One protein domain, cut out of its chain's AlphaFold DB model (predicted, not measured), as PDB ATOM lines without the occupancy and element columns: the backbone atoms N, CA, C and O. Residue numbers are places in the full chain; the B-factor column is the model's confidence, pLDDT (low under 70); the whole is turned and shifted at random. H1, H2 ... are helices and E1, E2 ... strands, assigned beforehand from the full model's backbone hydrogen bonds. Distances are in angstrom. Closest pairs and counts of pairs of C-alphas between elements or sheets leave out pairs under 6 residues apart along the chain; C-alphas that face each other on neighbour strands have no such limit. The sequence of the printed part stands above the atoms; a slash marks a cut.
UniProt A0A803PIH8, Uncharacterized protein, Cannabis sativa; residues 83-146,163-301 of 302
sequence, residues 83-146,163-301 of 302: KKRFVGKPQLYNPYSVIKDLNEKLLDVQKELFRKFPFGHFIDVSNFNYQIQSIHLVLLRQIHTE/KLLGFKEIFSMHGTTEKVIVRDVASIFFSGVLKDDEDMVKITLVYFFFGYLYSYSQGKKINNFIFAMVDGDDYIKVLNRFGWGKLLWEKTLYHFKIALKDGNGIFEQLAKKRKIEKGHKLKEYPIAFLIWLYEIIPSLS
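This is residues 83 to 146 and 163 to 301 of the 302 residues of an uncharacterized protein of Cannabis sativa (UniProt A0A803PIH8). A pair of short strands, E1 and E2, lies towards one end of the model with H4 packed on E1 and H10 on E2, while a cluster of helices H1, H2, H3, H6 and H8 round the core helix H7 makes the other end. H10 and H12 lie side by side, running opposite ways, and H11 sits far out at the strands' end. The printed part has 203 residues, with twelve named helices and two named strands: E1, H1 to H11, E2, H12. The two-strand sheet is parallel and the class mostly helix. The whole is compact, with a radius of gyration of the C-alphas of 18.5 A and spans of 57 by 42 by 32 A.

E1 is residues 89 to 92, starting at C-alpha 89 (-33.386, 54.197, 21.108), and E2 is 279 to 282. H10, residues 244 to 261, is 25.3 A long; H4, 132 to 144, 18.6 A; H12, 285 to 296, 16.7 A, ending at C-alpha 296 (-54.568, 36.155, 25.035). H7, 197 to 213, is 22.1 A long, and H6, 182 to 191, 14.2 A. The others are H1, 98 to 105; H2, 108 to 115; H3, 120 to 123; H5, 167 to 173; H8, 224 to 230; H9, 235 to 241; and H11, 266 to 274.

E1 and E2 are parallel at 34 degrees, with N 91 and O 280 at 3.1 A, within hydrogen-bond range. The closest C-alphas of E1 and H4 are Pro 90 and Ile 132, 6.8 A; of E2 and H10, Leu 282 and Phe 256, 6.9 A. H10 touches H12 with residues 244 to 252 alone, Gly 245 closest to Trp 292 at 4.0 A, opposite ways at a shallow tilt of 34 degrees, only just short of steep. The hub H7 touches H1 at Tyr 212 and Val 98, 6.2 A, and H2 at Asp 197 and Gln 110, 5.9 A. It forms helical hairpins with H6, Tyr 207 to Val 185 at 6.0 A, and with H8, Lys 202 to Val 230 at 5.8 A. H3 touches H1 and H2; H9 and H8 touch only at the corner; H5 and H7 are near each other; H11 touches no helix. Helix packing is part aligned, part crossed. Every O i to N i+4 pair is within hydrogen-bond range in each helix but H3, too short for one.

The farthest C-alphas, Lys 83 and Lys 195, are 57.3 A apart. Residues 147 to 162 are not printed; C-alphas 146 and 163 are 37.5 A apart across this cut. Of the links printed whole, none is long. Mean pLDDT of the printed part is 71.4, with 87 residues under 70, among them 255 to 289.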
ATOM      1  N   LYS A  83     -25.187  48.858  32.472       52.28
ATOM      2  CA  LYS A  83     -23.986  48.756  31.625       52.28
ATOM      3  C   LYS A  83     -24.141  47.771  30.459       52.28
ATOM      4  O   LYS A  83     -23.448  47.916  29.457       52.28
ATOM      5  N   LYS A  84     -25.049  46.792  30.572       49.91
ATOM      6  CA  LYS A  84     -25.391  45.818  29.517       49.91
ATOM      7  C   LYS A  84     -26.609  46.232  28.683       49.91
ATOM      8  O   LYS A  84     -26.903  45.591  27.677       49.91
ATOM      9  N   ARG A  85     -27.337  47.289  29.069       51.97
ATOM     10  CA  ARG A  85     -28.458  47.810  28.272       51.97
ATOM     11  C   ARG A  85     -27.927  48.394  26.973       51.97
ATOM     12  O   ARG A  85     -27.096  49.301  26.984       51.97
ATOM     13  N   PHE A  86     -28.460  47.927  25.850       51.84
ATOM     14  CA  PHE A  86     -28.190  48.557  24.567       51.84
ATOM     15  C   PHE A  86     -28.727  49.993  24.596       51.84
ATOM     16  O   PHE A  86     -29.927  50.219  24.727       51.84
ATOM     17  N   VAL A  87     -27.823  50.970  24.482       50.66
ATOM     18  CA  VAL A  87     -28.121  52.413  24.603       50.66
ATOM     19  C   VAL A  87     -28.958  52.938  23.422       50.66
ATOM     20  O   VAL A  87     -29.367  54.094  23.394       50.66
ATOM     21  N   GLY A  88     -29.215  52.100  22.414       53.38
ATOM     22  CA  GLY A  88     -29.944  52.503  21.224       53.38
ATOM     23  C   GLY A  88     -31.433  52.734  21.471       53.38
ATOM     24  O   GLY A  88     -32.130  51.801  21.866       53.38
ATOM     25  N   LYS A  89     -31.938  53.931  21.138       56.75
ATOM     26  CA  LYS A  89     -33.386  54.197  21.108       56.75
ATOM     27  C   LYS A  89     -34.060  53.229  20.111       56.75
ATOM     28  O   LYS A  89     -33.644  53.204  18.948       56.75
ATOM     29  N   PRO A  90     -35.069  52.442  20.524       59.84
ATOM     30  CA  PRO A  90     -35.824  51.593  19.610       59.84
ATOM     31  C   PRO A  90     -36.687  52.474  18.698       59.84
ATOM     32  O   PRO A  90     -37.497  53.265  19.177       59.84
ATOM     33  N   GLN A  91     -36.511  52.360  17.381       57.31
ATOM     34  CA  GLN A  91     -37.359  53.056  16.408       57.31
ATOM     35  C   GLN A  91     -38.363  52.084  15.793       57.31
ATOM     36  O   GLN A  91     -37.949  51.093  15.183       57.31
ATOM     37  N   LEU A  92     -39.658  52.402  15.898       58.66
ATOM     38  CA  LEU A  92     -40.694  51.746  15.106       58.66
ATOM     39  C   LEU A  92     -40.502  52.134  13.641       58.66
ATOM     40  O   LEU A  92     -40.613  53.302  13.272       58.66
ATOM     41  N   TYR A  93     -40.207  51.144  12.806       55.41
ATOM     42  CA  TYR A  93     -40.135  51.317  11.362       55.41
ATOM     43  C   TYR A  93     -41.316  50.605  10.713       55.41
ATOM     44  O   TYR A  93     -41.181  49.456  10.300       55.41
ATOM     45  N   ASN A  94     -42.450  51.300  10.619       59.59
ATOM     46  CA  ASN A  94     -43.506  50.937   9.685       59.59
ATOM     47  C   ASN A  94     -43.321  51.778   8.405       59.59
ATOM     48  O   ASN A  94     -43.501  52.995   8.457       59.59
ATOM     49  N   PRO A  95     -42.865  51.184   7.289       50.84
ATOM     50  CA  PRO A  95     -42.520  51.935   6.084       50.84
ATOM     51  C   PRO A  95     -43.711  52.452   5.270       50.84
ATOM     52  O   PRO A  95     -43.480  53.268   4.378       50.84
ATOM     53  N   TYR A  96     -44.933  51.966   5.511       54.84
ATOM     54  CA  TYR A  96     -46.080  52.221   4.635       54.84
ATOM     55  C   TYR A  96     -47.325  52.626   5.417       54.84
ATOM     56  O   TYR A  96     -47.569  52.179   6.536       54.84
ATOM     57  N   SER A  97     -48.161  53.422   4.762       77.31
ATOM     58  CA  SER A  97     -49.475  53.852   5.221       77.31
ATOM     59  C   SER A  97     -50.539  52.753   5.095       77.31
ATOM     60  O   SER A  97     -51.703  53.073   4.928       77.31
ATOM     61  N   VAL A  98     -50.180  51.469   5.232       84.44
ATOM     62  CA  VAL A  98     -51.018  50.315   4.840       84.44
ATOM     63  C   VAL A  98     -52.463  50.402   5.333       84.44
ATOM     64  O   VAL A  98     -53.378  50.171   4.558       84.44
ATOM     65  N   ILE A  99     -52.691  50.779   6.594       85.56
ATOM     66  CA  ILE A  99     -54.047  50.925   7.160       85.56
ATOM     67  C   ILE A  99     -54.863  52.003   6.437       85.56
ATOM     68  O   ILE A  99     -56.053  51.826   6.185       85.56
ATOM     69  N   LYS A 100     -54.220  53.117   6.085       87.19
ATOM     70  CA  LYS A 100     -54.810  54.181   5.273       87.19
ATOM     71  C   LYS A 100     -55.021  53.697   3.837       87.19
ATOM     72  O   LYS A 100     -56.096  53.905   3.297       87.19
ATOM     73  N   ASP A 101     -54.040  53.009   3.258       90.25
ATOM     74  CA  ASP A 101     -54.107  52.490   1.888       90.25
ATOM     75  C   ASP A 101     -55.273  51.486   1.734       90.25
ATOM     76  O   ASP A 101     -56.012  51.548   0.756       90.25
ATOM     77  N   LEU A 102     -55.496  50.621   2.734       91.06
ATOM     78  CA  LEU A 102     -56.672  49.747   2.864       91.06
ATOM     79  C   LEU A 102     -57.973  50.555   2.982       91.06
ATOM     80  O   LEU A 102     -58.918  50.305   2.239       91.06
ATOM     81  N   ASN A 103     -58.021  51.541   3.881       90.19
ATOM     82  CA  ASN A 103     -59.208  52.377   4.079       90.19
ATOM     83  C   ASN A 103     -59.601  53.191   2.828       90.19
ATOM     84  O   ASN A 103     -60.793  53.379   2.583       90.19
ATOM     85  N   GLU A 104     -58.625  53.639   2.031       91.44
ATOM     86  CA  GLU A 104     -58.827  54.406   0.791       91.44
ATOM     87  C   GLU A 104     -59.104  53.534  -0.447       91.44
ATOM     88  O   GLU A 104     -59.661  54.045  -1.422       91.44
ATOM     89  N   LYS A 105     -58.703  52.252  -0.458       91.94
ATOM     90  CA  LYS A 105     -58.848  51.370  -1.635       91.94
ATOM     91  C   LYS A 105     -59.919  50.299  -1.540       91.94
ATOM     92  O   LYS A 105     -60.438  49.923  -2.588       91.94
ATOM     93  N   LEU A 106     -60.239  49.803  -0.349       92.50
ATOM     94  CA  LEU A 106     -61.258  48.770  -0.204       92.50
ATOM     95  C   LEU A 106     -62.667  49.360  -0.302       92.50
ATOM     96  O   LEU A 106     -62.971  50.383   0.317       92.50
ATOM     97  N   LEU A 107     -63.543  48.656  -1.018       93.31
ATOM     98  CA  LEU A 107     -64.989  48.853  -0.926       93.31
ATOM     99  C   LEU A 107     -65.493  48.413   0.453       93.31
ATOM    100  O   LEU A 107     -64.862  47.597   1.124       93.31
ATOM    101  N   ASP A 108     -66.657  48.897   0.877       93.69
ATOM    102  CA  ASP A 108     -67.155  48.590   2.224       93.69
ATOM    103  C   ASP A 108     -67.486  47.097   2.405       93.69
ATOM    104  O   ASP A 108     -67.186  46.535   3.454       93.69
ATOM    105  N   VAL A 109     -67.940  46.406   1.350       93.25
ATOM    106  CA  VAL A 109     -68.094  44.934   1.334       93.25
ATOM    107  C   VAL A 109     -66.749  44.219   1.542       93.25
ATOM    108  O   VAL A 109     -66.660  43.251   2.296       93.25
ATOM    109  N   GLN A 110     -65.675  44.728   0.932       93.69
ATOM    110  CA  GLN A 110     -64.321  44.184   1.078       93.69
ATOM    111  C   GLN A 110     -63.741  44.478   2.470       93.69
ATOM    112  O   GLN A 110     -63.028  43.641   3.021       93.69
ATOM    113  N   LYS A 111     -64.074  45.629   3.076       93.50
ATOM    114  CA  LYS A 111     -63.746  45.937   4.480       93.50
ATOM    115  C   LYS A 111     -64.479  44.995   5.431       93.50
ATOM    116  O   LYS A 111     -63.835  44.431   6.303       93.50
ATOM    117  N   GLU A 112     -65.776  44.754   5.230       92.69
ATOM    118  CA  GLU A 112     -66.546  43.767   6.003       92.69
ATOM    119  C   GLU A 112     -65.988  42.347   5.864       92.69
ATOM    120  O   GLU A 112     -65.902  41.606   6.842       92.69
ATOM    121  N   LEU A 113     -65.541  41.953   4.669       91.69
ATOM    122  CA  LEU A 113     -64.862  40.674   4.483       91.69
ATOM    123  C   LEU A 113     -63.491  40.661   5.189       91.69
ATOM    124  O   LEU A 113     -63.183  39.686   5.873       91.69
ATOM    125  N   PHE A 114     -62.708  41.745   5.121       91.44
ATOM    126  CA  PHE A 114     -61.437  41.884   5.847       91.44
ATOM    127  C   PHE A 114     -61.616  41.905   7.380       91.44
ATOM    128  O   PHE A 114     -60.762  41.401   8.114       91.44
ATOM    129  N   ARG A 115     -62.746  42.413   7.894       90.69
ATOM    130  CA  ARG A 115     -63.074  42.401   9.330       90.69
ATOM    131  C   ARG A 115     -63.186  40.987   9.915       90.69
ATOM    132  O   ARG A 115     -62.960  40.814  11.106       90.69
ATOM    133  N   LYS A 116     -63.439  39.965   9.087       89.81
ATOM    134  CA  LYS A 116     -63.570  38.555   9.510       89.81
ATOM    135  C   LYS A 116     -62.243  37.851   9.821       89.81
ATOM    136  O   LYS A 116     -62.275  36.692  10.230       89.81
ATOM    137  N   PHE A 117     -61.087  38.479   9.604       86.94
ATOM    138  CA  PHE A 117     -59.768  37.908   9.932       86.94
ATOM    139  C   PHE A 117     -59.253  38.446  11.279       86.94
ATOM    140  O   PHE A 117     -59.684  39.523  11.693       86.94
ATOM    141  N   PRO A 118     -58.255  37.807  11.931       80.75
ATOM    142  CA  PRO A 118     -57.710  38.269  13.220       80.75
ATOM    143  C   PRO A 118     -57.205  39.707  13.231       80.75
ATOM    144  O   PRO A 118     -57.071  40.313  14.287       80.75
ATOM    145  N   PHE A 119     -56.888  40.242  12.054       83.00
ATOM    146  CA  PHE A 119     -56.361  41.587  11.870       83.00
ATOM    147  C   PHE A 119     -57.420  42.599  11.429       83.00
ATOM    148  O   PHE A 119     -57.080  43.751  11.178       83.00
ATOM    149  N   GLY A 120     -58.683  42.182  11.314       84.06
ATOM    150  CA  GLY A 120     -59.784  42.997  10.816       84.06
ATOM    151  C   GLY A 120     -59.910  44.336  11.536       84.06
ATOM    152  O   GLY A 120     -59.951  45.387  10.900       84.06
ATOM    153  N   HIS A 121     -59.823  44.290  12.868       80.62
ATOM    154  CA  HIS A 121     -59.866  45.453  13.750       80.62
ATOM    155  C   HIS A 121     -58.811  46.530  13.423       80.62
ATOM    156  O   HIS A 121     -59.038  47.701  13.711       80.62
ATOM    157  N   PHE A 122     -57.670  46.195  12.797       81.12
ATOM    158  CA  PHE A 122     -56.651  47.196  12.446       81.12
ATOM    159  C   PHE A 122     -57.136  48.224  11.412       81.12
ATOM    160  O   PHE A 122     -56.527  49.288  11.333       81.12
ATOM    161  N   ILE A 123     -58.198  47.944  10.644       84.81
ATOM    162  CA  ILE A 123     -58.841  48.941   9.769       84.81
ATOM    163  C   ILE A 123     -59.490  50.062  10.595       84.81
ATOM    164  O   ILE A 123     -59.430  51.223  10.187       84.81
ATOM    165  N   ASP A 124     -60.049  49.714  11.756       80.25
ATOM    166  CA  ASP A 124     -60.884  50.584  12.587       80.25
ATOM    167  C   ASP A 124     -60.102  51.288  13.713       80.25
ATOM    168  O   ASP A 124     -60.556  52.300  14.255       80.25
ATOM    169  N   VAL A 125     -58.894  50.817  14.064       73.38
ATOM    170  CA  VAL A 125     -58.079  51.480  15.096       73.38
ATOM    171  C   VAL A 125     -57.412  52.753  14.576       73.38
ATOM    172  O   VAL A 125     -56.405  52.733  13.862       73.38
ATOM    173  N   SER A 126     -57.898  53.893  15.068       54.19
ATOM    174  CA  SER A 126     -57.210  55.176  14.934       54.19
ATOM    175  C   SER A 126     -55.957  55.255  15.828       54.19
ATOM    176  O   SER A 126     -56.032  55.197  17.050       54.19
ATOM    177  N   ASN A 127     -54.788  55.433  15.202       57.56
ATOM    178  CA  ASN A 127     -53.526  55.879  15.818       57.56
ATOM    179  C   ASN A 127     -53.111  55.203  17.149       57.56
ATOM    180  O   ASN A 127     -53.172  55.808  18.221       57.56
ATOM    181  N   PHE A 128     -52.542  53.994  17.077       62.66
ATOM    182  CA  PHE A 128     -51.861  53.389  18.230       62.66
ATOM    183  C   PHE A 128     -50.669  54.234  18.724       62.66
ATOM    184  O   PHE A 128     -49.636  54.340  18.057       62.66
ATOM    185  N   ASN A 129     -50.771  54.753  19.950       59.38
ATOM    186  CA  ASN A 129     -49.660  55.385  20.663       59.38
ATOM    187  C   ASN A 129     -48.866  54.343  21.464       59.38
ATOM    188  O   ASN A 129     -49.256  53.934  22.556       59.38
ATOM    189  N   TYR A 130     -47.718  53.924  20.931       66.25
ATOM    190  CA  TYR A 130     -46.854  52.932  21.570       66.25
ATOM    191  C   TYR A 130     -45.825  53.570  22.509       66.25
ATOM    192  O   TYR A 130     -44.953  54.319  22.067       66.25
ATOM    193  N   GLN A 131     -45.810  53.171  23.784       69.25
ATOM    194  CA  GLN A 131     -44.689  53.474  24.680       69.25
ATOM    195  C   GLN A 131     -43.528  52.494  24.429       69.25
ATOM    196  O   GLN A 131     -43.281  51.573  25.210       69.25
ATOM    197  N   ILE A 132     -42.815  52.681  23.309       67.19
ATOM    198  CA  ILE A 132     -41.774  51.766  22.799       67.19
ATOM    199  C   ILE A 132     -40.709  51.436  23.869       67.19
ATOM    200  O   ILE A 132     -40.179  50.326  23.906       67.19
ATOM    201  N   GLN A 133     -40.428  52.369  24.785       68.00
ATOM    202  CA  GLN A 133     -39.500  52.194  25.906       68.00
ATOM    203  C   GLN A 133     -39.933  51.068  26.857       68.00
ATOM    204  O   GLN A 133     -39.099  50.254  27.249       68.00
ATOM    205  N   SER A 134     -41.220  51.004  27.209       69.62
ATOM    206  CA  SER A 134     -41.768  50.005  28.135       69.62
ATOM    207  C   SER A 134     -41.697  48.608  27.536       69.62
ATOM    208  O   SER A 134     -41.215  47.678  28.179       69.62
ATOM    209  N   ILE A 135     -42.075  48.477  26.264       69.12
ATOM    210  CA  ILE A 135     -41.997  47.204  25.547       69.12
ATOM    211  C   ILE A 135     -40.513  46.779  25.380       69.12
ATOM    212  O   ILE A 135     -40.136  45.672  25.766       69.12
ATOM    213  N   HIS A 136     -39.606  47.684  24.983       70.00
ATOM    214  CA  HIS A 136     -38.156  47.404  24.924       70.00
ATOM    215  C   HIS A 136     -37.560  46.910  26.261       70.00
ATOM    216  O   HIS A 136     -36.703  46.024  26.263       70.00
ATOM    217  N   LEU A 137     -38.032  47.415  27.409       70.62
ATOM    218  CA  LEU A 137     -37.632  46.902  28.728       70.62
ATOM    219  C   LEU A 137     -38.111  45.458  28.972       70.62
ATOM    220  O   LEU A 137     -37.363  44.670  29.556       70.62
ATOM    221  N   VAL A 138     -39.305  45.085  28.496       70.56
ATOM    222  CA  VAL A 138     -39.813  43.699  28.552       70.56
ATOM    223  C   VAL A 138     -38.950  42.761  27.701       70.56
ATOM    224  O   VAL A 138     -38.563  41.693  28.178       70.56
ATOM    225  N   LEU A 139     -38.571  43.165  26.482       68.50
ATOM    226  CA  LEU A 139     -37.674  42.373  25.626       68.50
ATOM    227  C   LEU A 139     -36.288  42.160  26.249       68.50
ATOM    228  O   LEU A 139     -35.776  41.040  26.237       68.50
ATOM    229  N   LEU A 140     -35.674  43.215  26.802       66.31
ATOM    230  CA  LEU A 140     -34.372  43.104  27.471       66.31
ATOM    231  C   LEU A 140     -34.419  42.129  28.658       66.31
ATOM    232  O   LEU A 140     -33.438  41.432  28.911       66.31
ATOM    233  N   ARG A 141     -35.559  42.049  29.358       66.56
ATOM    234  CA  ARG A 141     -35.782  41.069  30.428       66.56
ATOM    235  C   ARG A 141     -35.829  39.644  29.869       66.56
ATOM    236  O   ARG A 141     -35.082  38.804  30.354       66.56
ATOM    237  N   GLN A 142     -36.628  39.392  28.825       63.44
ATOM    238  CA  GLN A 142     -36.737  38.056  28.217       63.44
ATOM    239  C   GLN A 142     -35.431  37.556  27.582       63.44
ATOM    240  O   GLN A 142     -35.151  36.367  27.653       63.44
ATOM    241  N   ILE A 143     -34.612  38.430  26.985       59.53
ATOM    242  CA  ILE A 143     -33.304  38.011  26.448       59.53
ATOM    243  C   ILE A 143     -32.320  37.631  27.554       59.53
ATOM    244  O   ILE A 143     -31.504  36.743  27.340       59.53
ATOM    245  N   HIS A 144     -32.396  38.269  28.724       56.16
ATOM    246  CA  HIS A 144     -31.549  37.897  29.857       56.16
ATOM    247  C   HIS A 144     -32.012  36.604  30.550       56.16
ATOM    248  O   HIS A 144     -31.225  35.973  31.250       56.16
ATOM    249  N   THR A 145     -33.264  36.190  30.342       51.56
ATOM    250  CA  THR A 145     -33.778  34.878  30.750       51.56
ATOM    251  C   THR A 145     -33.265  33.793  29.795       51.56
ATOM    252  O   THR A 145     -34.008  33.254  28.973       51.56
ATOM    253  N   GLU A 146     -31.974  33.480  29.904       52.19
ATOM    254  CA  GLU A 146     -31.381  32.255  29.358       52.19
ATOM    255  C   GLU A 146     -31.947  31.070  30.152       52.19
ATOM    256  O   GLU A 146     -31.471  30.724  31.228       52.19
ATOM    257  N   LYS A 163     -47.115  23.550  -2.453       48.69
ATOM    258  CA  LYS A 163     -46.896  24.023  -3.827       48.69
ATOM    259  C   LYS A 163     -47.956  25.067  -4.199       48.69
ATOM    260  O   LYS A 163     -49.139  24.761  -4.167       48.69
ATOM    261  N   LEU A 164     -47.521  26.272  -4.578       48.72
ATOM    262  CA  LEU A 164     -48.377  27.327  -5.145       48.72
ATOM    263  C   LEU A 164     -49.135  26.798  -6.372       48.72
ATOM    264  O   LEU A 164     -48.482  26.436  -7.362       48.72
ATOM    265  N   LEU A 165     -50.469  26.793  -6.310       48.75
ATOM    266  CA  LEU A 165     -51.338  26.419  -7.426       48.75
ATOM    267  C   LEU A 165     -52.287  27.561  -7.829       48.75
ATOM    268  O   LEU A 165     -52.170  27.979  -8.976       48.75
ATOM    269  N   GLY A 166     -53.099  28.146  -6.937       50.84
ATOM    270  CA  GLY A 166     -54.066  29.192  -7.315       50.84
ATOM    271  C   GLY A 166     -53.419  30.545  -7.639       50.84
ATOM    272  O   GLY A 166     -53.507  31.032  -8.766       50.84
ATOM    273  N   PHE A 167     -52.631  31.114  -6.718       59.28
ATOM    274  CA  PHE A 167     -51.981  32.426  -6.935       59.28
ATOM    275  C   PHE A 167     -51.078  32.537  -8.170       59.28
ATOM    276  O   PHE A 167     -50.755  33.649  -8.593       59.28
ATOM    277  N   LYS A 168     -50.642  31.417  -8.759       59.28
ATOM    278  CA  LYS A 168     -49.797  31.456  -9.957       59.28
ATOM    279  C   LYS A 168     -50.466  32.175 -11.115       59.28
ATOM    280  O   LYS A 168     -49.755  32.851 -11.851       59.28
ATOM    281  N   GLU A 169     -51.777  32.050 -11.282       58.94
ATOM    282  CA  GLU A 169     -52.483  32.652 -12.414       58.94
ATOM    283  C   GLU A 169     -52.548  34.176 -12.262       58.94
ATOM    284  O   GLU A 169     -52.092  34.892 -13.154       58.94
ATOM    285  N   ILE A 170     -52.940  34.664 -11.078       63.47
ATOM    286  CA  ILE A 170     -52.947  36.094 -10.723       63.47
ATOM    287  C   ILE A 170     -51.558  36.722 -10.943       63.47
ATOM    288  O   ILE A 170     -51.424  37.719 -11.652       63.47
ATOM    289  N   PHE A 171     -50.488  36.127 -10.400       64.12
ATOM    290  CA  PHE A 171     -49.137  36.675 -10.585       64.12
ATOM    291  C   PHE A 171     -48.602  36.513 -12.016       64.12
ATOM    292  O   PHE A 171     -47.850  37.375 -12.474       64.12
ATOM    293  N   SER A 172     -49.009  35.476 -12.758       58.50
ATOM    294  CA  SER A 172     -48.603  35.289 -14.161       58.50
ATOM    295  C   SER A 172     -49.272  36.290 -15.102       58.50
ATOM    296  O   SER A 172     -48.599  36.792 -16.001       58.50
ATOM    297  N   MET A 173     -50.535  36.669 -14.861       52.59
ATOM    298  CA  MET A 173     -51.188  37.778 -15.580       52.59
ATOM    299  C   MET A 173     -50.448  39.112 -15.383       52.59
ATOM    300  O   MET A 173     -50.411  39.942 -16.288       52.59
ATOM    301  N   HIS A 174     -49.784  39.287 -14.238       52.53
ATOM    302  CA  HIS A 174     -48.900  40.419 -13.944       52.53
ATOM    303  C   HIS A 174     -47.407  40.139 -14.244       52.53
ATOM    304  O   HIS A 174     -46.528  40.835 -13.735       52.53
ATOM    305  N   GLY A 175     -47.085  39.124 -15.057       49.84
ATOM    306  CA  GLY A 175     -45.723  38.841 -15.535       49.84
ATOM    307  C   GLY A 175     -44.726  38.360 -14.469       49.84
ATOM    308  O   GLY A 175     -43.517  38.411 -14.692       49.84
ATOM    309  N   THR A 176     -45.200  37.902 -13.308       53.59
ATOM    310  CA  THR A 176     -44.370  37.584 -12.134       53.59
ATOM    311  C   THR A 176     -44.328  36.068 -11.885       53.59
ATOM    312  O   THR A 176     -45.167  35.519 -11.181       53.59
ATOM    313  N   THR A 177     -43.349  35.358 -12.458       55.16
ATOM    314  CA  THR A 177     -43.414  33.881 -12.589       55.16
ATOM    315  C   THR A 177     -42.577  33.049 -11.603       55.16
ATOM    316  O   THR A 177     -42.789  31.841 -11.518       55.16
ATOM    317  N   GLU A 178     -41.664  33.641 -10.817       57.81
ATOM    318  CA  GLU A 178     -40.843  32.878  -9.843       57.81
ATOM    319  C   GLU A 178     -40.640  33.519  -8.459       57.81
ATOM    320  O   GLU A 178     -40.506  32.801  -7.467       57.81
ATOM    321  N   LYS A 179     -40.492  34.847  -8.368       71.19
ATOM    322  CA  LYS A 179     -39.955  35.524  -7.169       71.19
ATOM    323  C   LYS A 179     -40.753  36.786  -6.850       71.19
ATOM    324  O   LYS A 179     -40.257  37.887  -7.062       71.19
ATOM    325  N   VAL A 180     -41.950  36.601  -6.299       80.12
ATOM    326  CA  VAL A 180     -42.816  37.702  -5.852       80.12
ATOM    327  C   VAL A 180     -42.129  38.506  -4.738       80.12
ATOM    328  O   VAL A 180     -41.721  37.961  -3.702       80.12
ATOM    329  N   ILE A 181     -41.988  39.812  -4.946       86.69
ATOM    330  CA  ILE A 181     -41.563  40.792  -3.941       86.69
ATOM    331  C   ILE A 181     -42.757  41.623  -3.456       86.69
ATOM    332  O   ILE A 181     -43.810  41.666  -4.087       86.69
ATOM    333  N   VAL A 182     -42.596  42.316  -2.325       85.88
ATOM    334  CA  VAL A 182     -43.652  43.174  -1.743       85.88
ATOM    335  C   VAL A 182     -44.173  44.223  -2.737       85.88
ATOM    336  O   VAL A 182     -45.367  44.513  -2.740       85.88
ATOM    337  N   ARG A 183     -43.309  44.727  -3.632       87.38
ATOM    338  CA  ARG A 183     -43.697  45.655  -4.706       87.38
ATOM    339  C   ARG A 183     -44.717  45.068  -5.671       87.38
ATOM    340  O   ARG A 183     -45.593  45.805  -6.106       87.38
ATOM    341  N   ASP A 184     -44.607  43.789  -6.007       87.62
ATOM    342  CA  ASP A 184     -45.466  43.171  -7.016       87.62
ATOM    343  C   ASP A 184     -46.884  43.047  -6.449       87.62
ATOM    344  O   ASP A 184     -47.842  43.501  -7.067       87.62
ATOM    345  N   VAL A 185     -47.006  42.577  -5.201       88.75
ATOM    346  CA  VAL A 185     -48.283  42.536  -4.464       88.75
ATOM    347  C   VAL A 185     -48.889  43.930  -4.318       88.75
ATOM    348  O   VAL A 185     -50.076  44.105  -4.577       88.75
ATOM    349  N   ALA A 186     -48.081  44.936  -3.962       89.62
ATOM    350  CA  ALA A 186     -48.543  46.323  -3.904       89.62
ATOM    351  C   ALA A 186     -49.030  46.818  -5.278       89.62
ATOM    352  O   ALA A 186     -50.059  47.481  -5.366       89.62
ATOM    353  N   SER A 187     -48.330  46.470  -6.362       89.12
ATOM    354  CA  SER A 187     -48.730  46.832  -7.725       89.12
ATOM    355  C   SER A 187     -50.078  46.223  -8.101       89.12
ATOM    356  O   SER A 187     -50.889  46.920  -8.702       89.12
ATOM    357  N   ILE A 188     -50.340  44.963  -7.734       88.50
ATOM    358  CA  ILE A 188     -51.636  44.310  -7.968       88.50
ATOM    359  C   ILE A 188     -52.723  44.995  -7.132       88.50
ATOM    360  O   ILE A 188     -53.710  45.454  -7.703       88.50
ATOM    361  N   PHE A 189     -52.498  45.167  -5.824       90.94
ATOM    362  CA  PHE A 189     -53.415  45.846  -4.898       90.94
ATOM    363  C   PHE A 189     -53.834  47.245  -5.392       90.94
ATOM    364  O   PHE A 189     -55.012  47.589  -5.369       90.94
ATOM    365  N   PHE A 190     -52.893  48.049  -5.901       90.38
ATOM    366  CA  PHE A 190     -53.198  49.390  -6.414       90.38
ATOM    367  C   PHE A 190     -53.728  49.424  -7.858       90.38
ATOM    368  O   PHE A 190     -54.247  50.464  -8.268       90.38
ATOM    369  N   SER A 191     -53.614  48.334  -8.626       86.88
ATOM    370  CA  SER A 191     -53.993  48.302 -10.049       86.88
ATOM    371  C   SER A 191     -55.501  48.310 -10.308       86.88
ATOM    372  O   SER A 191     -55.918  48.747 -11.377       86.88
ATOM    373  N   GLY A 192     -56.313  47.813  -9.366       75.62
ATOM    374  CA  GLY A 192     -57.756  47.629  -9.569       75.62
ATOM    375  C   GLY A 192     -58.120  46.579 -10.630       75.62
ATOM    376  O   GLY A 192     -59.232  46.604 -11.150       75.62
ATOM    377  N   VAL A 193     -57.191  45.682 -10.991       79.00
ATOM    378  CA  VAL A 193     -57.423  44.612 -11.985       79.00
ATOM    379  C   VAL A 193     -58.282  43.475 -11.419       79.00
ATOM    380  O   VAL A 193     -59.007  42.819 -12.169       79.00
ATOM    381  N   LEU A 194     -58.239  43.264 -10.100       83.31
ATOM    382  CA  LEU A 194     -59.074  42.291  -9.396       83.31
ATOM    383  C   LEU A 194     -60.517  42.805  -9.349       83.31
ATOM    384  O   LEU A 194     -60.783  43.864  -8.782       83.31
ATOM    385  N   LYS A 195     -61.431  42.062  -9.980       78.75
ATOM    386  CA  LYS A 195     -62.871  42.369 -10.013       78.75
ATOM    387  C   LYS A 195     -63.676  41.607  -8.965       78.75
ATOM    388  O   LYS A 195     -64.817  41.970  -8.714       78.75
ATOM    389  N   ASP A 196     -63.096  40.541  -8.427       89.12
ATOM    390  CA  ASP A 196     -63.696  39.717  -7.392       89.12
ATOM    391  C   ASP A 196     -63.293  40.230  -6.000       89.12
ATOM    392  O   ASP A 196     -62.128  40.570  -5.758       89.12
ATOM    393  N   ASP A 197     -64.268  40.310  -5.093       90.44
ATOM    394  CA  ASP A 197     -64.071  40.832  -3.737       90.44
ATOM    395  C   ASP A 197     -63.223  39.892  -2.868       90.44
ATOM    396  O   ASP A 197     -62.472  40.360  -2.006       90.44
ATOM    397  N   GLU A 198     -63.301  38.577  -3.089       88.31
ATOM    398  CA  GLU A 198     -62.534  37.583  -2.344       88.31
ATOM    399  C   GLU A 198     -61.054  37.640  -2.738       88.31
ATOM    400  O   GLU A 198     -60.192  37.765  -1.865       88.31
ATOM    401  N   ASP A 199     -60.748  37.654  -4.038       88.06
ATOM    402  CA  ASP A 199     -59.385  37.827  -4.556       88.06
ATOM    403  C   ASP A 199     -58.772  39.166  -4.133       88.06
ATOM    404  O   ASP A 199     -57.603  39.223  -3.720       88.06
ATOM    405  N   MET A 200     -59.561  40.247  -4.172       90.88
ATOM    406  CA  MET A 200     -59.124  41.558  -3.697       90.88
ATOM    407  C   MET A 200     -58.757  41.510  -2.209       90.88
ATOM    408  O   MET A 200     -57.692  42.002  -1.818       90.88
ATOM    409  N   VAL A 201     -59.569  40.863  -1.369       90.88
ATOM    410  CA  VAL A 201     -59.271  40.708   0.062       90.88
ATOM    411  C   VAL A 201     -58.099  39.754   0.312       90.88
ATOM    412  O   VAL A 201     -57.264  40.045   1.168       90.88
ATOM    413  N   LYS A 202     -57.937  38.676  -0.462       89.50
ATOM    414  CA  LYS A 202     -56.766  37.787  -0.361       89.50
ATOM    415  C   LYS A 202     -55.461  38.527  -0.675       89.50
ATOM    416  O   LYS A 202     -54.511  38.448   0.106       89.50
ATOM    417  N   ILE A 203     -55.403  39.302  -1.762       90.06
ATOM    418  CA  ILE A 203     -54.228  40.134  -2.085       90.06
ATOM    419  C   ILE A 203     -54.016  41.234  -1.036       90.06
ATOM    420  O   ILE A 203     -52.875  41.510  -0.658       90.06
ATOM    421  N   THR A 204     -55.095  41.791  -0.485       91.75
ATOM    422  CA  THR A 204     -55.039  42.742   0.635       91.75
ATOM    423  C   THR A 204     -54.426  42.122   1.888       91.75
ATOM    424  O   THR A 204     -53.570  42.749   2.506       91.75
ATOM    425  N   LEU A 205     -54.779  40.883   2.246       90.44
ATOM    426  CA  LEU A 205     -54.170  40.162   3.369       90.44
ATOM    427  C   LEU A 205     -52.665  39.970   3.161       90.44
ATOM    428  O   LEU A 205     -51.891  40.191   4.088       90.44
ATOM    429  N   VAL A 206     -52.224  39.628   1.946       89.94
ATOM    430  CA  VAL A 206     -50.790  39.509   1.624       89.94
ATOM    431  C   VAL A 206     -50.093  40.871   1.727       89.94
ATOM    432  O   VAL A 206     -49.022  40.974   2.335       89.94
ATOM    433  N   TYR A 207     -50.692  41.929   1.170       89.81
ATOM    434  CA  TYR A 207     -50.155  43.290   1.231       89.81
ATOM    435  C   TYR A 207     -50.039  43.787   2.679       89.81
ATOM    436  O   TYR A 207     -48.974  44.253   3.094       89.81
ATOM    437  N   PHE A 208     -51.092  43.592   3.473       88.94
ATOM    438  CA  PHE A 208     -51.128  43.868   4.903       88.94
ATOM    439  C   PHE A 208     -50.052  43.090   5.659       88.94
ATOM    440  O   PHE A 208     -49.259  43.668   6.403       88.94
ATOM    441  N   PHE A 209     -49.954  41.786   5.427       87.06
ATOM    442  CA  PHE A 209     -49.031  40.933   6.154       87.06
ATOM    443  C   PHE A 209     -47.565  41.331   5.937       87.06
ATOM    444  O   PHE A 209     -46.815  41.518   6.897       87.06
ATOM    445  N   PHE A 210     -47.139  41.520   4.685       85.44
ATOM    446  CA  PHE A 210     -45.740  41.847   4.402       85.44
ATOM    447  C   PHE A 210     -45.421  43.343   4.522       85.44
ATOM    448  O   PHE A 210     -44.314  43.693   4.939       85.44
ATOM    449  N   GLY A 211     -46.371  44.223   4.200       81.69
ATOM    450  CA  GLY A 211     -46.209  45.672   4.303       81.69
ATOM    451  C   GLY A 211     -46.314  46.200   5.735       81.69
ATOM    452  O   GLY A 211     -45.481  47.010   6.136       81.69
ATOM    453  N   TYR A 212     -47.300  45.724   6.503       81.88
ATOM    454  CA  TYR A 212     -47.602  46.185   7.861       81.88
ATOM    455  C   TYR A 212     -46.959  45.264   8.911       81.88
ATOM    456  O   TYR A 212     -45.964  45.659   9.527       81.88
ATOM    457  N   LEU A 213     -47.440  44.016   9.060       81.25
ATOM    458  CA  LEU A 213     -47.014  43.112  10.149       81.25
ATOM    459  C   LEU A 213     -45.509  42.822  10.120       81.25
ATOM    460  O   LEU A 213     -44.821  43.002  11.121       81.25
ATOM    461  N   TYR A 214     -44.984  42.408   8.964       78.31
ATOM    462  CA  TYR A 214     -43.556  42.128   8.794       78.31
ATOM    463  C   TYR A 214     -42.720  43.379   8.452       78.31
ATOM    464  O   TYR A 214     -41.490  43.324   8.456       78.31
ATOM    465  N   SER A 215     -43.346  44.522   8.135       77.44
ATOM    466  CA  SER A 215     -42.640  45.773   7.793       77.44
ATOM    467  C   SER A 215     -41.495  45.572   6.766       77.44
ATOM    468  O   SER A 215     -40.401  46.153   6.873       77.44
ATOM    469  N   TYR A 216     -41.700  44.678   5.791       81.50
ATOM    470  CA  TYR A 216     -40.702  44.325   4.783       81.50
ATOM    471  C   TYR A 216     -40.473  45.494   3.816       81.50
ATOM    472  O   TYR A 216     -41.360  46.294   3.544       81.50
ATOM    473  N   SER A 217     -39.263  45.612   3.266       78.75
ATOM    474  CA  SER A 217     -39.007  46.589   2.204       78.75
ATOM    475  C   SER A 217     -39.622  46.127   0.879       78.75
ATOM    476  O   SER A 217     -39.624  44.935   0.592       78.75
ATOM    477  N   GLN A 218     -40.039  47.067   0.023       81.06
ATOM    478  CA  GLN A 218     -40.640  46.785  -1.294       81.06
ATOM    479  C   GLN A 218     -39.873  45.746  -2.146       81.06
ATOM    480  O   GLN A 218     -40.485  44.963  -2.861       81.06
ATOM    481  N   GLY A 219     -38.536  45.706  -2.064       82.00
ATOM    482  CA  GLY A 219     -37.687  44.736  -2.780       82.00
ATOM    483  C   GLY A 219     -37.438  43.398  -2.065       82.00
ATOM    484  O   GLY A 219     -36.617  42.606  -2.524       82.00
ATOM    485  N   LYS A 220     -38.061  43.145  -0.910       83.12
ATOM    486  CA  LYS A 220     -37.912  41.895  -0.157       83.12
ATOM    487  C   LYS A 220     -38.818  40.825  -0.768       83.12
ATOM    488  O   LYS A 220     -39.996  41.073  -1.009       83.12
ATOM    489  N   LYS A 221     -38.263  39.629  -0.983       83.19
ATOM    490  CA  LYS A 221     -39.024  38.449  -1.416       83.19
ATOM    491  C   LYS A 221     -40.011  38.019  -0.337       83.19
ATOM    492  O   LYS A 221     -39.640  37.933   0.838       83.19
ATOM    493  N   ILE A 222     -41.227  37.726  -0.768       81.12
ATOM    494  CA  ILE A 222     -42.280  37.115   0.038       81.12
ATOM    495  C   ILE A 222     -42.017  35.603   0.140       81.12
ATOM    496  O   ILE A 222     -41.403  35.023  -0.755       81.12
ATOM    497  N   ASN A 223     -42.423  34.965   1.245       73.88
ATOM    498  CA  ASN A 223     -42.418  33.503   1.339       73.88
ATOM    499  C   ASN A 223     -43.804  32.932   1.006       73.88
ATOM    500  O   ASN A 223     -44.830  33.540   1.298       73.88
ATOM    501  N   ASN A 224     -43.824  31.729   0.435       74.62
ATOM    502  CA  ASN A 224     -45.043  31.115  -0.105       74.62
ATOM    503  C   ASN A 224     -46.086  30.746   0.965       74.62
ATOM    504  O   ASN A 224     -47.228  30.474   0.622       74.62
ATOM    505  N   PHE A 225     -45.698  30.743   2.244       74.69
ATOM    506  CA  PHE A 225     -46.536  30.370   3.387       74.69
ATOM    507  C   PHE A 225     -47.870  31.123   3.434       74.69
ATOM    508  O   PHE A 225     -48.909  30.488   3.550       74.69
ATOM    509  N   ILE A 226     -47.848  32.454   3.302       78.50
ATOM    510  CA  ILE A 226     -49.076  33.259   3.393       78.50
ATOM    511  C   ILE A 226     -49.968  33.037   2.184       78.50
ATOM    512  O   ILE A 226     -51.165  32.852   2.367       78.50
ATOM    513  N   PHE A 227     -49.399  32.960   0.976       78.50
ATOM    514  CA  PHE A 227     -50.160  32.569  -0.210       78.50
ATOM    515  C   PHE A 227     -50.838  31.213   0.011       78.50
ATOM    516  O   PHE A 227     -52.050  31.133  -0.084       78.50
ATOM    517  N   ALA A 228     -50.102  30.190   0.452       74.75
ATOM    518  CA  ALA A 228     -50.658  28.867   0.749       74.75
ATOM    519  C   ALA A 228     -51.679  28.831   1.910       74.75
ATOM    520  O   ALA A 228     -52.318  27.798   2.110       74.75
ATOM    521  N   MET A 229     -51.819  29.914   2.686       77.12
ATOM    522  CA  MET A 229     -52.902  30.088   3.657       77.12
ATOM    523  C   MET A 229     -54.124  30.774   3.054       77.12
ATOM    524  O   MET A 229     -55.228  30.319   3.321       77.12
ATOM    525  N   VAL A 230     -53.945  31.841   2.264       83.06
ATOM    526  CA  VAL A 230     -55.061  32.592   1.652       83.06
ATOM    527  C   VAL A 230     -55.652  31.923   0.396       83.06
ATOM    528  O   VAL A 230     -56.713  32.332  -0.052       83.06
ATOM    529  N   ASP A 231     -54.986  30.902  -0.156       79.56
ATOM    530  CA  ASP A 231     -55.385  30.135  -1.361       79.56
ATOM    531  C   ASP A 231     -56.305  28.933  -1.065       79.56
ATOM    532  O   ASP A 231     -56.656  28.195  -1.977       79.56
ATOM    533  N   GLY A 232     -56.624  28.656   0.206       72.94
ATOM    534  CA  GLY A 232     -57.415  27.482   0.603       72.94
ATOM    535  C   GLY A 232     -58.880  27.809   0.893       72.94
ATOM    536  O   GLY A 232     -59.164  28.837   1.497       72.94
ATOM    537  N   ASP A 233     -59.795  26.892   0.574       73.44
ATOM    538  CA  ASP A 233     -61.254  27.081   0.724       73.44
ATOM    539  C   ASP A 233     -61.675  27.523   2.144       73.44
ATOM    540  O   ASP A 233     -62.562  28.351   2.329       73.44
ATOM    541  N   ASP A 234     -60.987  27.010   3.169       81.12
ATOM    542  CA  ASP A 234     -61.244  27.274   4.593       81.12
ATOM    543  C   ASP A 234     -60.358  28.424   5.158       81.12
ATOM    544  O   ASP A 234     -60.163  28.528   6.376       81.12
ATOM    545  N   TYR A 235     -59.764  29.283   4.306       81.50
ATOM    546  CA  TYR A 235     -58.711  30.243   4.698       81.50
ATOM    547  C   TYR A 235     -59.090  31.153   5.871       81.50
ATOM    548  O   TYR A 235     -58.280  31.324   6.779       81.50
ATOM    549  N   ILE A 236     -60.321  31.677   5.921       84.00
ATOM    550  CA  ILE A 236     -60.814  32.497   7.046       84.00
ATOM    551  C   ILE A 236     -60.627  31.757   8.376       84.00
ATOM    552  O   ILE A 236     -60.081  32.303   9.334       84.00
ATOM    553  N   LYS A 237     -61.032  30.490   8.442       81.88
ATOM    554  CA  LYS A 237     -60.973  29.649   9.644       81.88
ATOM    555  C   LYS A 237     -59.546  29.216   9.981       81.88
ATOM    556  O   LYS A 237     -59.206  29.131  11.160       81.88
ATOM    557  N   VAL A 238     -58.707  28.978   8.970       79.88
ATOM    558  CA  VAL A 238     -57.274  28.680   9.146       79.88
ATOM    559  C   VAL A 238     -56.540  29.888   9.724       79.88
ATOM    560  O   VAL A 238     -55.857  29.755  10.737       79.88
ATOM    561  N   LEU A 239     -56.721  31.070   9.128       82.44
ATOM    562  CA  LEU A 239     -56.106  32.314   9.585       82.44
ATOM    563  C   LEU A 239     -56.601  32.671  10.998       82.44
ATOM    564  O   LEU A 239     -55.781  33.022  11.838       82.44
ATOM    565  N   ASN A 240     -57.895  32.505  11.302       83.12
ATOM    566  CA  ASN A 240     -58.442  32.778  12.641       83.12
ATOM    567  C   ASN A 240     -57.962  31.836  13.753       83.12
ATOM    568  O   ASN A 240     -58.001  32.208  14.920       83.12
ATOM    569  N   ARG A 241     -57.509  30.623  13.419       79.88
ATOM    570  CA  ARG A 241     -56.986  29.652  14.399       79.88
ATOM    571  C   ARG A 241     -55.461  29.634  14.487       79.88
ATOM    572  O   ARG A 241     -54.908  28.857  15.264       79.88
ATOM    573  N   PHE A 242     -54.774  30.429  13.674       79.62
ATOM    574  CA  PHE A 242     -53.320  30.450  13.650       79.62
ATOM    575  C   PHE A 242     -52.754  31.359  14.753       79.62
ATOM    576  O   PHE A 242     -53.235  32.468  14.953       79.62
ATOM    577  N   GLY A 243     -51.708  30.899  15.450       77.31
ATOM    578  CA  GLY A 243     -51.035  31.652  16.517       77.31
ATOM    579  C   GLY A 243     -50.086  32.725  15.975       77.31
ATOM    580  O   GLY A 243     -48.861  32.553  15.989       77.31
ATOM    581  N   TRP A 244     -50.643  33.829  15.484       80.12
ATOM    582  CA  TRP A 244     -49.902  34.953  14.914       80.12
ATOM    583  C   TRP A 244     -49.037  35.671  15.939       80.12
ATOM    584  O   TRP A 244     -47.906  36.036  15.616       80.12
ATOM    585  N   GLY A 245     -49.528  35.844  17.165       76.62
ATOM    586  CA  GLY A 245     -48.800  36.472  18.261       76.62
ATOM    587  C   GLY A 245     -47.504  35.725  18.549       76.62
ATOM    588  O   GLY A 245     -46.447  36.349  18.610       76.62
ATOM    589  N   LYS A 246     -47.542  34.384  18.596       74.81
ATOM    590  CA  LYS A 246     -46.334  33.548  18.721       74.81
ATOM    591  C   LYS A 246     -45.384  33.731  17.528       74.81
ATOM    592  O   LYS A 246     -44.209  34.031  17.737       74.81
ATOM    593  N   LEU A 247     -45.885  33.618  16.294       78.44
ATOM    594  CA  LEU A 247     -45.075  33.751  15.072       78.44
ATOM    595  C   LEU A 247     -44.360  35.114  14.985       78.44
ATOM    596  O   LEU A 247     -43.166  35.190  14.679       78.44
ATOM    597  N   LEU A 248     -45.089  36.201  15.240       77.50
ATOM    598  CA  LEU A 248     -44.571  37.567  15.197       77.50
ATOM    599  C   LEU A 248     -43.650  37.864  16.389       77.50
ATOM    600  O   LEU A 248     -42.650  38.573  16.233       77.50
ATOM    601  N   TRP A 249     -43.940  37.291  17.564       74.88
ATOM    602  CA  TRP A 249     -43.075  37.379  18.737       74.88
ATOM    603  C   TRP A 249     -41.710  36.737  18.485       74.88
ATOM    604  O   TRP A 249     -40.682  37.372  18.710       74.88
ATOM    605  N   GLU A 250     -41.676  35.506  17.969       74.25
ATOM    606  CA  GLU A 250     -40.434  34.777  17.691       74.25
ATOM    607  C   GLU A 250     -39.566  35.495  16.652       74.25
ATOM    608  O   GLU A 250     -38.352  35.624  16.832       74.25
ATOM    609  N   LYS A 251     -40.189  36.045  15.602       73.81
ATOM    610  CA  LYS A 251     -39.517  36.866  14.581       73.81
ATOM    611  C   LYS A 251     -38.940  38.153  15.148       73.81
ATOM    612  O   LYS A 251     -37.761  38.448  14.930       73.81
ATOM    613  N   THR A 252     -39.724  38.858  15.958       73.25
ATOM    614  CA  THR A 252     -39.247  40.039  16.675       73.25
ATOM    615  C   THR A 252     -38.071  39.690  17.586       73.25
ATOM    616  O   THR A 252     -37.039  40.358  17.547       73.25
ATOM    617  N   LEU A 253     -38.195  38.629  18.386       70.69
ATOM    618  CA  LEU A 253     -37.167  38.190  19.325       70.69
ATOM    619  C   LEU A 253     -35.887  37.764  18.597       70.69
ATOM    620  O   LEU A 253     -34.795  38.071  19.069       70.69
ATOM    621  N   TYR A 254     -35.994  37.116  17.435       71.25
ATOM    622  CA  TYR A 254     -34.863  36.794  16.563       71.25
ATOM    623  C   TYR A 254     -34.164  38.060  16.047       71.25
ATOM    624  O   TYR A 254     -32.949  38.205  16.209       71.25
ATOM    625  N   HIS A 255     -34.916  39.015  15.493       68.25
ATOM    626  CA  HIS A 255     -34.358  40.278  15.004       68.25
ATOM    627  C   HIS A 255     -33.760  41.138  16.125       68.25
ATOM    628  O   HIS A 255     -32.704  41.743  15.931       68.25
ATOM    629  N   PHE A 256     -34.359  41.129  17.316       68.56
ATOM    630  CA  PHE A 256     -33.827  41.801  18.497       68.56
ATOM    631  C   PHE A 256     -32.558  41.108  19.025       68.56
ATOM    632  O   PHE A 256     -31.553  41.778  19.258       68.56
ATOM    633  N   LYS A 257     -32.530  39.767  19.098       65.12
ATOM    634  CA  LYS A 257     -31.315  38.991  19.419       65.12
ATOM    635  C   LYS A 257     -30.180  39.276  18.429       65.12
ATOM    636  O   LYS A 257     -29.041  39.385  18.865       65.12
ATOM    637  N   ILE A 258     -30.457  39.449  17.132       62.50
ATOM    638  CA  ILE A 258     -29.442  39.879  16.149       62.50
ATOM    639  C   ILE A 258     -28.957  41.302  16.438       62.50
ATOM    640  O   ILE A 258     -27.750  41.520  16.502       62.50
ATOM    641  N   ALA A 259     -29.868  42.257  16.652       62.69
ATOM    642  CA  ALA A 259     -29.510  43.648  16.934       62.69
ATOM    643  C   ALA A 259     -28.645  43.800  18.203       62.69
ATOM    644  O   ALA A 259     -27.792  44.683  18.254       62.69
ATOM    645  N   LEU A 260     -28.828  42.924  19.199       59.16
ATOM    646  CA  LEU A 260     -27.977  42.855  20.390       59.16
ATOM    647  C   LEU A 260     -26.675  42.065  20.175       59.16
ATOM    648  O   LEU A 260     -25.655  42.415  20.764       59.16
ATOM    649  N   LYS A 261     -26.680  41.026  19.326       53.53
ATOM    650  CA  LYS A 261     -25.470  40.274  18.944       53.53
ATOM    651  C   LYS A 261     -24.508  41.073  18.063       53.53
ATOM    652  O   LYS A 261     -23.337  40.716  18.003       53.53
ATOM    653  N   ASP A 262     -24.944  42.173  17.449       48.78
ATOM    654  CA  ASP A 262     -24.095  43.082  16.659       48.78
ATOM    655  C   ASP A 262     -23.148  43.958  17.527       48.78
ATOM    656  O   ASP A 262     -22.744  45.066  17.165       48.78
ATOM    657  N   GLY A 263     -22.739  43.424  18.687       47.06
ATOM    658  CA  GLY A 263     -21.664  43.925  19.547       47.06
ATOM    659  C   GLY A 263     -20.268  43.847  18.913       47.06
ATOM    660  O   GLY A 263     -19.310  44.342  19.496       47.06
ATOM    661  N   ASN A 264     -20.153  43.327  17.686       44.56
ATOM    662  CA  ASN A 264     -18.936  43.330  16.861       44.56
ATOM    663  C   ASN A 264     -18.528  44.740  16.367       44.56
ATOM    664  O   ASN A 264     -17.666  44.882  15.499       44.56
ATOM    665  N   GLY A 265     -19.162  45.805  16.868       48.25
ATOM    666  CA  GLY A 265     -18.787  47.195  16.600       48.25
ATOM    667  C   GLY A 265     -19.147  47.716  15.203       48.25
ATOM    668  O   GLY A 265     -18.868  48.879  14.913       48.25
ATOM    669  N   ILE A 266     -19.798  46.920  14.347       48.41
ATOM    670  CA  ILE A 266     -20.213  47.326  12.990       48.41
ATOM    671  C   ILE A 266     -21.145  48.545  13.063       48.41
ATOM    672  O   ILE A 266     -20.929  49.548  12.376       48.41
ATOM    673  N   PHE A 267     -22.123  48.512  13.973       46.16
ATOM    674  CA  PHE A 267     -22.998  49.654  14.232       46.16
ATOM    675  C   PHE A 267     -22.224  50.886  14.737       46.16
ATOM    676  O   PHE A 267     -22.502  52.006  14.309       46.16
ATOM    677  N   GLU A 268     -21.213  50.718  15.596       47.28
ATOM    678  CA  GLU A 268     -20.398  51.841  16.084       47.28
ATOM    679  C   GLU A 268     -19.513  52.456  14.997       47.28
ATOM    680  O   GLU A 268     -19.357  53.678  14.961       47.28
ATOM    681  N   GLN A 269     -18.986  51.652  14.071       50.28
ATOM    682  CA  GLN A 269     -18.264  52.150  12.898       50.28
ATOM    683  C   GLN A 269     -19.185  52.966  11.974       50.28
ATOM    684  O   GLN A 269     -18.790  54.029  11.486       50.28
ATOM    685  N   LEU A 270     -20.432  52.522  11.772       46.12
ATOM    686  CA  LEU A 270     -21.431  53.234  10.967       46.12
ATOM    687  C   LEU A 270     -21.944  54.515  11.648       46.12
ATOM    688  O   LEU A 270     -22.069  55.547  10.984       46.12
ATOM    689  N   ALA A 271     -22.183  54.482  12.962       47.09
ATOM    690  CA  ALA A 271     -22.607  55.642  13.746       47.09
ATOM    691  C   ALA A 271     -21.518  56.731  13.779       47.09
ATOM    692  O   ALA A 271     -21.805  57.891  13.466       47.09
ATOM    693  N   LYS A 272     -20.251  56.352  14.030       51.78
ATOM    694  CA  LYS A 272     -19.085  57.256  13.952       51.78
ATOM    695  C   LYS A 272     -18.955  57.918  12.575       51.78
ATOM    696  O   LYS A 272     -18.633  59.099  12.502       51.78
ATOM    697  N   LYS A 273     -19.262  57.198  11.486       52.75
ATOM    698  CA  LYS A 273     -19.219  57.735  10.110       52.75
ATOM    699  C   LYS A 273     -20.346  58.711   9.757       52.75
ATOM    700  O   LYS A 273     -20.192  59.441   8.783       52.75
ATOM    701  N   ARG A 274     -21.484  58.698  10.465       45.88
ATOM    702  CA  ARG A 274     -22.697  59.442  10.058       45.88
ATOM    703  C   ARG A 274     -23.277  60.403  11.105       45.88
ATOM    704  O   ARG A 274     -24.275  61.045  10.802       45.88
ATOM    705  N   LYS A 275     -22.682  60.521  12.302       42.34
ATOM    706  CA  LYS A 275     -23.218  61.313  13.438       42.34
ATOM    707  C   LYS A 275     -24.682  60.970  13.792       42.34
ATOM    708  O   LYS A 275     -25.453  61.840  14.178       42.34
ATOM    709  N   ILE A 276     -25.073  59.705  13.643       45.22
ATOM    710  CA  ILE A 276     -26.424  59.234  13.989       45.22
ATOM    711  C   ILE A 276     -26.416  58.819  15.466       45.22
ATOM    712  O   ILE A 276     -25.493  58.121  15.892       45.22
ATOM    713  N   GLU A 277     -27.425  59.235  16.243       44.28
ATOM    714  CA  GLU A 277     -27.623  58.736  17.613       44.28
ATOM    715  C   GLU A 277     -27.646  57.197  17.637       44.28
ATOM    716  O   GLU A 277     -28.130  56.556  16.700       44.28
ATOM    717  N   LYS A 278     -27.170  56.575  18.726       50.41
ATOM    718  CA  LYS A 278     -27.344  55.125  18.891       50.41
ATOM    719  C   LYS A 278     -28.847  54.807  18.849       50.41
ATOM    720  O   LYS A 278     -29.626  55.328  19.645       50.41
ATOM    721  N   GLY A 279     -29.246  53.931  17.931       51.09
ATOM    722  CA  GLY A 279     -30.643  53.568  17.707       51.09
ATOM    723  C   GLY A 279     -30.747  52.379  16.762       51.09
ATOM    724  O   GLY A 279     -30.106  52.361  15.715       51.09
ATOM    725  N   HIS A 280     -31.535  51.377  17.139       53.69
ATOM    726  CA  HIS A 280     -31.768  50.191  16.321       53.69
ATOM    727  C   HIS A 280     -33.228  50.173  15.856       53.69
ATOM    728  O   HIS A 280     -34.139  50.589  16.575       53.69
ATOM    729  N   LYS A 281     -33.456  49.706  14.627       57.06
ATOM    730  CA  LYS A 281     -34.807  49.568  14.077       57.06
ATOM    731  C   LYS A 281     -35.401  48.242  14.537       57.06
ATOM    732  O   LYS A 281     -35.048  47.197  13.993       57.06
ATOM    733  N   LEU A 282     -36.315  48.305  15.501       60.28
ATOM    734  CA  LEU A 282     -37.234  47.208  15.789       60.28
ATOM    735  C   LEU A 282     -38.336  47.257  14.730       60.28
ATOM    736  O   LEU A 282     -39.255  48.073  14.787       60.28
ATOM    737  N   LYS A 283     -38.188  46.407  13.716       57.56
ATOM    738  CA  LYS A 283     -39.282  46.080  12.798       57.56
ATOM    739  C   LYS A 283     -40.281  45.179  13.526       57.56
ATOM    740  O   LYS A 283     -39.898  44.560  14.514       57.56
ATOM    741  N   GLU A 284     -41.513  45.079  13.019       59.72
ATOM    742  CA  GLU A 284     -42.496  44.027  13.380       59.72
ATOM    743  C   GLU A 284     -43.088  44.143  14.810       59.72
ATOM    744  O   GLU A 284     -44.197  43.691  15.088       59.72
ATOM    745  N   TYR A 285     -42.381  44.818  15.718       61.38
ATOM    746  CA  TYR A 285     -42.511  44.589  17.150       61.38
ATOM    747  C   TYR A 285     -43.827  45.032  17.813       61.38
ATOM    748  O   TYR A 285     -44.454  44.200  18.472       61.38
ATOM    749  N   PRO A 286     -44.288  46.294  17.714       63.41
ATOM    750  CA  PRO A 286     -45.441  46.706  18.511       63.41
ATOM    751  C   PRO A 286     -46.721  46.003  18.052       63.41
ATOM    752  O   PRO A 286     -47.608  45.744  18.858       63.41
ATOM    753  N   ILE A 287     -46.764  45.623  16.774       67.69
ATOM    754  CA  ILE A 287     -47.862  44.876  16.175       67.69
ATOM    755  C   ILE A 287     -47.852  43.414  16.656       67.69
ATOM    756  O   ILE A 287     -48.905  42.889  17.002       67.69
ATOM    757  N   ALA A 288     -46.673  42.786  16.781       67.31
ATOM    758  CA  ALA A 288     -46.528  41.467  17.409       67.31
ATOM    759  C   ALA A 288     -47.092  41.437  18.839       67.31
ATOM    760  O   ALA A 288     -47.814  40.513  19.206       67.31
ATOM    761  N   PHE A 289     -46.778  42.465  19.637       67.81
ATOM    762  CA  PHE A 289     -47.261  42.575  21.012       67.81
ATOM    763  C   PHE A 289     -48.775  42.814  21.082       67.81
ATOM    764  O   PHE A 289     -49.430  42.190  21.907       67.81
ATOM    765  N   LEU A 290     -49.337  43.661  20.209       71.44
ATOM    766  CA  LEU A 290     -50.788  43.872  20.123       71.44
ATOM    767  C   LEU A 290     -51.542  42.600  19.736       71.44
ATOM    768  O   LEU A 290     -52.501  42.244  20.404       71.44
ATOM    769  N   ILE A 291     -51.102  41.903  18.687       74.06
ATOM    770  CA  ILE A 291     -51.762  40.675  18.223       74.06
ATOM    771  C   ILE A 291     -51.728  39.607  19.316       74.06
ATOM    772  O   ILE A 291     -52.755  39.007  19.605       74.06
ATOM    773  N   TRP A 292     -50.591  39.439  19.994       74.56
ATOM    774  CA  TRP A 292     -50.509  38.569  21.168       74.56
ATOM    775  C   TRP A 292     -51.455  39.012  22.302       74.56
ATOM    776  O   TRP A 292     -52.082  38.172  22.940       74.56
ATOM    777  N   LEU A 293     -51.602  40.320  22.542       70.25
ATOM    778  CA  LEU A 293     -52.525  40.851  23.547       70.25
ATOM    779  C   LEU A 293     -53.990  40.514  23.212       70.25
ATOM    780  O   LEU A 293     -54.725  40.091  24.099       70.25
ATOM    781  N   TYR A 294     -54.391  40.654  21.943       71.62
ATOM    782  CA  TYR A 294     -55.729  40.298  21.455       71.62
ATOM    783  C   TYR A 294     -55.979  38.780  21.463       71.62
ATOM    784  O   TYR A 294     -57.072  38.346  21.814       71.62
ATOM    785  N   GLU A 295     -54.969  37.961  21.142       73.25
ATOM    786  CA  GLU A 295     -55.051  36.491  21.216       73.25
ATOM    787  C   GLU A 295     -55.229  35.977  22.653       73.25
ATOM    788  O   GLU A 295     -55.972  35.024  22.882       73.25
ATOM    789  N   ILE A 296     -54.539  36.585  23.626       72.31
ATOM    790  CA  ILE A 296     -54.568  36.155  25.035       72.31
ATOM    791  C   ILE A 296     -55.739  36.769  25.811       72.31
ATOM    792  O   ILE A 296     -56.206  36.172  26.781       72.31
ATOM    793  N   ILE A 297     -56.223  37.947  25.407       71.75
ATOM    794  CA  ILE A 297     -57.305  38.664  26.086       71.75
ATOM    795  C   ILE A 297     -58.407  38.989  25.061       71.75
ATOM    796  O   ILE A 297     -58.461  40.111  24.553       71.75
ATOM    797  N   PRO A 298     -59.319  38.037  24.767       65.94
ATOM    798  CA  PRO A 298     -60.353  38.219  23.746       65.94
ATOM    799  C   PRO A 298     -61.262  39.430  23.979       65.94
ATOM    800  O   PRO A 298     -61.727  40.025  23.020       65.94
ATOM    801  N   SER A 299     -61.468  39.844  25.234       67.69
ATOM    802  CA  SER A 299     -62.246  41.041  25.592       67.69
ATOM    803  C   SER A 299     -61.567  42.376  25.259       67.69
ATOM    804  O   SER A 299     -62.164  43.427  25.478       67.69
ATOM    805  N   LEU A 300     -60.321  42.357  24.769       60.75
ATOM    806  CA  LEU A 300     -59.688  43.526  24.158       60.75
ATOM    807  C   LEU A 300     -59.928  43.591  22.649       60.75
ATOM    808  O   LEU A 300     -59.759  44.670  22.083       60.75
ATOM    809  N   SER A 301     -60.313  42.485  21.999       55.88
ATOM    810  CA  SER A 301     -60.847  42.564  20.640       55.88
ATOM    811  C   SER A 301     -62.170  43.337  20.708       55.88
ATOM    812  O   SER A 301     -63.028  42.939  21.501       55.88
TER     813      SER A 301